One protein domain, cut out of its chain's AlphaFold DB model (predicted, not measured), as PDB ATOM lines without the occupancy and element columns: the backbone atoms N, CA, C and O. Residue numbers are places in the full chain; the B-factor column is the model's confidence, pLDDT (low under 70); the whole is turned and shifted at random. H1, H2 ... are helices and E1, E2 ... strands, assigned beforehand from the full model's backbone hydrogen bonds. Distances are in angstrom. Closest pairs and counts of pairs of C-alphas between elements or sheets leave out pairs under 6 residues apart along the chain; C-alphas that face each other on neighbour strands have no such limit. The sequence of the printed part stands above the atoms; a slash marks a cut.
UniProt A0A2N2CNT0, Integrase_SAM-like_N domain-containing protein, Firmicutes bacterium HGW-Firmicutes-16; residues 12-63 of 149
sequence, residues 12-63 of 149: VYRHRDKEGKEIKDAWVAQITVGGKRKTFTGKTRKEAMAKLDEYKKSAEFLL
ATOM      1  N   VAL A  12     147.952 205.689 136.968       74.38
ATOM      2  CA  VAL A  12     146.828 204.747 137.003       74.38
ATOM      3  C   VAL A  12     145.734 205.301 137.904       74.38
ATOM      4  O   VAL A  12     145.984 205.558 139.082       74.38
ATOM      5  N   TYR A  13     144.539 205.497 137.354       76.81
ATOM      6  CA  TYR A  13     143.389 206.076 138.050       76.81
ATOM      7  C   TYR A  13     142.072 205.437 137.582       76.81
ATOM      8  O   TYR A  13     142.029 204.758 136.556       76.81
ATOM      9  N   ARG A  14     140.993 205.620 138.349       76.81
ATOM     10  CA  ARG A  14     139.652 205.147 137.970       76.81
ATOM     11  C   ARG A  14     139.049 206.049 136.900       76.81
ATOM     12  O   ARG A  14     139.107 207.273 137.020       76.81
ATOM     13  N   HIS A  15     138.473 205.451 135.865       74.25
ATOM     14  CA  HIS A  15     137.784 206.180 134.812       74.25
ATOM     15  C   HIS A  15     136.586 206.923 135.407       74.25
ATOM     16  O   HIS A  15     135.837 206.374 136.216       74.25
ATOM     17  N   ARG A  16     136.403 208.177 134.994       76.69
ATOM     18  CA  ARG A  16     135.254 208.999 135.376       76.69
ATOM     19  C   ARG A  16     134.379 209.241 134.159       76.69
ATOM     20  O   ARG A  16     134.907 209.405 133.061       76.69
ATOM     21  N   ASP A  17     133.071 209.209 134.345       70.56
ATOM     22  CA  ASP A  17     132.114 209.561 133.300       70.56
ATOM     23  C   ASP A  17     132.105 211.083 133.057       70.56
ATOM     24  O   ASP A  17     132.717 211.845 133.811       70.56
ATOM     25  N   LYS A  18     131.393 211.545 132.025       63.72
ATOM     26  CA  LYS A  18     131.211 212.972 131.699       63.72
ATOM     27  C   LYS A  18     130.594 213.773 132.854       63.72
ATOM     28  O   LYS A  18     130.856 214.963 132.971       63.72
ATOM     29  N   GLU A  19     129.845 213.109 133.734       72.88
ATOM     30  CA  GLU A  19     129.276 213.669 134.971       72.88
ATOM     31  C   GLU A  19     130.235 213.619 136.179       72.88
ATOM     32  O   GLU A  19     129.860 213.966 137.295       72.88
ATOM     33  N   GLY A  20     131.471 213.140 136.004       64.81
ATOM     34  CA  GLY A  20     132.477 213.055 137.067       64.81
ATOM     35  C   GLY A  20     132.337 211.855 138.013       64.81
ATOM     36  O   GLY A  20     133.179 211.691 138.898       64.81
ATOM     37  N   LYS A  21     131.332 210.991 137.822       69.62
ATOM     38  CA  LYS A  21     131.144 209.757 138.605       69.62
ATOM     39  C   LYS A  21     132.174 208.698 138.219       69.62
ATOM     40  O   LYS A  21     132.466 208.516 137.039       69.62
ATOM     41  N   GLU A  22     132.721 207.990 139.207       69.38
ATOM     42  CA  GLU A  22     133.591 206.838 138.948       69.38
ATOM     43  C   GLU A  22     132.794 205.724 138.264       69.38
ATOM     44  O   GLU A  22     131.762 205.285 138.773       69.38
ATOM     45  N   ILE A  23     133.282 205.255 137.118       70.00
ATOM     46  CA  ILE A  23     132.679 204.126 136.412       70.00
ATOM     47  C   ILE A  23     133.170 202.841 137.088       70.00
ATOM     48  O   ILE A  23     134.379 202.628 137.235       70.00
ATOM     49  N   LYS A  24     132.234 201.985 137.522       63.28
ATOM     50  CA  LYS A  24     132.556 200.643 138.034       63.28
ATOM     51  C   LYS A  24     133.307 199.859 136.954       63.28
ATOM     52  O   LYS A  24     132.921 199.883 135.793       63.28
ATOM     53  N   ASP A  25     134.384 199.187 137.352       66.81
ATOM     54  CA  ASP A  25     135.202 198.330 136.483       66.81
ATOM     55  C   ASP A  25     135.848 199.046 135.289       66.81
ATOM     56  O   ASP A  25     135.965 198.493 134.196       66.81
ATOM     57  N   ALA A  26     136.297 200.285 135.488       75.44
ATOM     58  CA  ALA A  26     137.061 201.012 134.485       75.44
ATOM     59  C   ALA A  26     138.290 201.679 135.116       75.44
ATOM     60  O   ALA A  26     138.206 202.666 135.847       75.44
ATOM     61  N   TRP A  27     139.464 201.131 134.820       80.31
ATOM     62  CA  TRP A  27     140.770 201.652 135.206       80.31
ATOM     63  C   TRP A  27     141.498 202.179 133.982       80.31
ATOM     64  O   TRP A  27     141.495 201.543 132.931       80.31
ATOM     65  N   VAL A  28     142.149 203.328 134.129       78.88
ATOM     66  CA  VAL A  28     142.940 203.976 133.082       78.88
ATOM     67  C   VAL A  28     144.388 204.030 133.535       78.88
ATOM     68  O   VAL A  28     144.674 204.557 134.605       78.88
ATOM     69  N   ALA A  29     145.291 203.514 132.713       81.31
ATOM     70  CA  ALA A  29     146.729 203.634 132.857       81.31
ATOM     71  C   ALA A  29     147.271 204.539 131.740       81.31
ATOM     72  O   ALA A  29     147.017 204.311 130.561       81.31
ATOM     73  N   GLN A  30     147.988 205.597 132.093       77.06
ATOM     74  CA  GLN A  30     148.533 206.574 131.156       77.06
ATOM     75  C   GLN A  30     150.043 206.614 131.235       77.06
ATOM     76  O   GLN A  30     150.591 206.698 132.328       77.06
ATOM     77  N   ILE A  31     150.707 206.668 130.089       77.56
ATOM     78  CA  ILE A  31     152.144 206.917 130.000       77.56
ATOM     79  C   ILE A  31     152.417 207.989 128.950       77.56
ATOM     80  O   ILE A  31     151.753 208.049 127.915       77.56
ATOM     81  N   THR A  32     153.387 208.855 129.224       67.75
ATOM     82  CA  THR A  32     153.893 209.820 128.246       67.75
ATOM     83  C   THR A  32     155.206 209.281 127.700       67.75
ATOM     84  O   THR A  32     156.170 209.165 128.451       67.75
ATOM     85  N   VAL A  33     155.246 208.961 126.406       65.31
ATOM     86  CA  VAL A  33     156.456 208.501 125.709       65.31
ATOM     87  C   VAL A  33     156.754 209.487 124.585       65.31
ATOM     88  O   VAL A  33     155.885 209.753 123.754       65.31
ATOM     89  N   GLY A  34     157.952 210.081 124.582       57.28
ATOM     90  CA  GLY A  34     158.367 211.036 123.543       57.28
ATOM     91  C   GLY A  34     157.429 212.242 123.387       57.28
ATOM     92  O   GLY A  34     157.144 212.665 122.270       57.28
ATOM     93  N   GLY A  35     156.860 212.743 124.490       60.59
ATOM     94  CA  GLY A  35     155.919 213.873 124.483       60.59
ATOM     95  C   GLY A  35     154.487 213.541 124.039       60.59
ATOM     96  O   GLY A  35     153.612 214.397 124.143       60.59
ATOM     97  N   LYS A  36     154.202 212.305 123.604       61.91
ATOM     98  CA  LYS A  36     152.840 211.846 123.290       61.91
ATOM     99  C   LYS A  36     152.284 211.003 124.434       61.91
ATOM    100  O   LYS A  36     152.919 210.059 124.901       61.91
ATOM    101  N   ARG A  37     151.077 211.344 124.888       74.25
ATOM    102  CA  ARG A  37     150.368 210.604 125.938       74.25
ATOM    103  C   ARG A  37     149.616 209.427 125.318       74.25
ATOM    104  O   ARG A  37     148.801 209.627 124.422       74.25
ATOM    105  N   LYS A  38     149.873 208.217 125.812       78.94
ATOM    106  CA  LYS A  38     149.090 207.015 125.508       78.94
ATOM    107  C   LYS A  38     148.284 206.584 126.724       78.94
ATOM    108  O   LYS A  38     148.761 206.647 127.856       78.94
ATOM    109  N   THR A  39     147.056 206.162 126.461       80.06
ATOM    110  CA  THR A  39     146.057 205.724 127.437       80.06
ATOM    111  C   THR A  39     145.717 204.261 127.202       80.06
ATOM    112  O   THR A  39     145.343 203.889 126.094       80.06
ATOM    113  N   PHE A  40     145.773 203.462 128.258       83.06
ATOM    114  CA  PHE A  40     145.343 202.072 128.300       83.06
ATOM    115  C   PHE A  40     144.193 201.944 129.286       83.06
ATOM    116  O   PHE A  40     144.206 202.578 130.339       83.06
ATOM    117  N   THR A  41     143.198 201.129 128.957       81.12
ATOM    118  CA  THR A  41     142.040 200.891 129.821       81.12
ATOM    119  C   THR A  41     141.908 199.407 130.160       81.12
ATOM    120  O   THR A  41     142.233 198.531 129.351       81.12
ATOM    121  N   GLY A  42     141.451 199.106 131.373       81.88
ATOM    122  CA  GLY A  42     141.228 197.743 131.862       81.88
ATOM    123  C   GLY A  42     140.090 197.698 132.874       81.88
ATOM    124  O   GLY A  42     139.740 198.730 133.446       81.88
ATOM    125  N   LYS A  43     139.512 196.516 133.107       77.25
ATOM    126  CA  LYS A  43     138.431 196.361 134.090       77.25
ATOM    127  C   LYS A  43     138.951 196.402 135.518       77.25
ATOM    128  O   LYS A  43     138.282 196.869 136.434       77.25
ATOM    129  N   THR A  44     140.202 195.988 135.696       81.56
ATOM    130  CA  THR A  44     140.907 196.033 136.976       81.56
ATOM    131  C   THR A  44     142.172 196.883 136.887       81.56
ATOM    132  O   THR A  44     142.764 197.060 135.819       81.56
ATOM    133  N   ARG A  45     142.642 197.373 138.043       74.12
ATOM    134  CA  ARG A  45     143.934 198.072 138.151       74.12
ATOM    135  C   ARG A  45     145.076 197.225 137.586       74.12
ATOM    136  O   ARG A  45     145.967 197.761 136.934       74.12
ATOM    137  N   LYS A  46     145.034 195.914 137.847       78.31
ATOM    138  CA  LYS A  46     146.055 194.955 137.421       78.31
ATOM    139  C   LYS A  46     146.052 194.774 135.904       78.31
ATOM    140  O   LYS A  46     147.120 194.794 135.315       78.31
ATOM    141  N   GLU A  47     144.884 194.690 135.270       81.81
ATOM    142  CA  GLU A  47     144.775 194.628 133.804       81.81
ATOM    143  C   GLU A  47     145.264 195.907 133.121       81.81
ATOM    144  O   GLU A  47     145.997 195.840 132.138       81.81
ATOM    145  N   ALA A  48     144.875 197.078 133.637       80.69
ATOM    146  CA  ALA A  48     145.318 198.352 133.074       80.69
ATOM    147  C   ALA A  48     146.843 198.520 133.199       80.69
ATOM    148  O   ALA A  48     147.482 198.999 132.264       80.69
ATOM    149  N   MET A  49     147.428 198.080 134.322       77.88
ATOM    150  CA  MET A  49     148.880 198.057 134.502       77.88
ATOM    151  C   MET A  49     149.553 197.027 133.591       77.88
ATOM    152  O   MET A  49     150.531 197.362 132.943       77.88
ATOM    153  N   ALA A  50     149.004 195.816 133.470       82.75
ATOM    154  CA  ALA A  50     149.558 194.772 132.611       82.75
ATOM    155  C   ALA A  50     149.629 195.215 131.142       82.75
ATOM    156  O   ALA A  50     150.658 195.026 130.509       82.75
ATOM    157  N   LYS A  51     148.589 195.889 130.624       82.25
ATOM    158  CA  LYS A  51     148.602 196.474 129.269       82.25
ATOM    159  C   LYS A  51     149.640 197.585 129.113       82.25
ATOM    160  O   LYS A  51     150.236 197.730 128.051       82.25
ATOM    161  N   LEU A  52     149.846 198.388 130.156       80.12
ATOM    162  CA  LEU A  52     150.871 199.430 130.163       80.12
ATOM    163  C   LEU A  52     152.280 198.823 130.219       80.12
ATOM    164  O   LEU A  52     153.158 199.311 129.518       80.12
ATOM    165  N   ASP A  53     152.493 197.765 130.997       77.50
ATOM    166  CA  ASP A  53     153.772 197.058 131.090       77.50
ATOM    167  C   ASP A  53     154.078 196.257 129.824       77.50
ATOM    168  O   ASP A  53     155.214 196.247 129.368       77.50
ATOM    169  N   GLU A  54     153.078 195.637 129.201       81.38
ATOM    170  CA  GLU A  54     153.207 195.018 127.880       81.38
ATOM    171  C   GLU A  54     153.556 196.069 126.823       81.38
ATOM    172  O   GLU A  54     154.463 195.867 126.018       81.38
ATOM    173  N   TYR A  55     152.918 197.242 126.884       77.31
ATOM    174  CA  TYR A  55     153.292 198.366 126.039       77.31
ATOM    175  C   TYR A  55     154.724 198.839 126.309       77.31
ATOM    176  O   TYR A  55     155.464 199.052 125.352       77.31
ATOM    177  N   LYS A  56     155.142 198.967 127.575       69.44
ATOM    178  CA  LYS A  56     156.526 199.299 127.946       69.44
ATOM    179  C   LYS A  56     157.500 198.267 127.398       69.44
ATOM    180  O   LYS A  56     158.427 198.673 126.724       69.44
ATOM    181  N   LYS A  57     157.242 196.969 127.570       68.44
ATOM    182  CA  LYS A  57     158.064 195.883 127.015       68.44
ATOM    183  C   LYS A  57     158.123 195.933 125.491       68.44
ATOM    184  O   LYS A  57     159.191 195.808 124.913       68.44
ATOM    185  N   SER A  58     156.998 196.174 124.819       63.91
ATOM    186  CA  SER A  58     156.976 196.330 123.357       63.91
ATOM    187  C   SER A  58     157.715 197.591 122.886       63.91
ATOM    188  O   SER A  58     158.341 197.587 121.832       63.91
ATOM    189  N   ALA A  59     157.680 198.665 123.678       58.41
ATOM    190  CA  ALA A  59     158.418 199.895 123.418       58.41
ATOM    191  C   ALA A  59     159.915 199.737 123.733       58.41
ATOM    192  O   ALA A  59     160.742 200.289 123.016       58.41
ATOM    193  N   GLU A  60     160.260 198.945 124.747       50.72
ATOM    194  CA  GLU A  60     161.615 198.481 125.046       50.72
ATOM    195  C   GLU A  60     162.135 197.526 123.975       50.72
ATOM    196  O   GLU A  60     163.334 197.477 123.791       50.72
ATOM    197  N   PHE A  61     161.278 196.822 123.226       42.09
ATOM    198  CA  PHE A  61     161.666 196.065 122.027       42.09
ATOM    199  C   PHE A  61     161.877 196.960 120.791       42.09
ATOM    200  O   PHE A  61     162.559 196.559 119.850       42.09
ATOM    201  N   LEU A  62     161.307 198.172 120.776       45.72
ATOM    202  CA  LEU A  62     161.563 199.186 119.741       45.72
ATOM    203  C   LEU A  62     162.825 200.018 120.024       45.72
ATOM    204  O   LEU A  62     163.297 200.732 119.139       45.72
ATOM    205  N   LEU A  63     163.375 199.926 121.235       49.16
ATOM    206  CA  LEU A  63     164.729 200.355 121.561       49.16
ATOM    207  C   LEU A  63     165.599 199.097 121.516       49.16
ATOM    208  O   LEU A  63     165.349 198.191 122.293       49.16
TER     209      LEU A  63
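What this domain is: This is residues 12 to 63 of the 149 residues of the protein "Integrase_SAM-like_N domain-containing protein" of Firmicutes bacterium HGW-Firmicutes-16 (UniProt A0A2N2CNT0). A small, strongly twisted sheet of three antiparallel strands has one long helix, H1, over one face, while its other face is bare. The long hairpin of E2 and E3 makes most of the sheet, and the short strand E1 runs along the other side of E2, which bends sharply near its beginning. The printed part has 52 residues, with three named strands and then one named helix in the order E1, E2, E3, H1; the sheet's order is E1, E2, E3, and the class is mixed, helices and strands. The whole is only just loose, close to compact, with a radius of gyration of the C-alphas of 12.2 A, and its flat outline spans 40 by 23 by 10 A.

How they stand to each other: The printed part begins with the edge strand E1, residues 12 to 16, which forms a hairpin with the inner strand E2, residues 22 to 33. Their directions stand at 132 degrees, antiparallel, with N 13 and O 28 within hydrogen-bond range at 2.9 A, and N 23 and O 15 also at 2.9 A. E2 bends by 101 degrees at residue 25. It forms a second hairpin with the other edge strand, E3, residues 36 to 42, antiparallel at 149 degrees, with N 29 and O 40 at 2.8 A and N 33 and O 36 at 3.0 A. The three strands form a meander, each strand the antiparallel neighbour of the one before. H1, residues 45 to 61, is on the sheet at a height over the sheet of 8.6 A, in two layers, a helix on one face of a sheet. It lies over E3 and, with 3 C-alphas, only just over E2. On the local plane its line and that of E3 stand at 29.7 degrees, and it only just runs along the strands. The closest C-alphas of E3 and H1 are those of Gly 42 and Ala 48, 4.3 A apart; those of E2 and H1 are Ala 29 and Ala 48, at 5.5 A; those of E1 and H1 are Val 12 and Arg 45, at 7.4 A. In H1 every O i to N i+4 pair is within hydrogen-bond range.

Where its parts are: E1 begins at C-alpha 12, (146.828, 204.747, 137.003), and measures 12.4 A from first to last C-alpha. E2 measures 26.5 A and ends at C-alpha 33, (156.456, 208.501, 125.709). E3 measures 20.2 A. H1 measures 24.1 A and ends at C-alpha 61, (161.666, 196.065, 122.027).

The domain as a whole: The two C-alphas farthest apart are those of Glu 19 and Leu 63, at 40.2 A. The printed part has no cut, and its three links are tight. The mean pLDDT of the printed part is 71.8; 19 residues are under 70, among them residues 32 to 36 and 56 to 63.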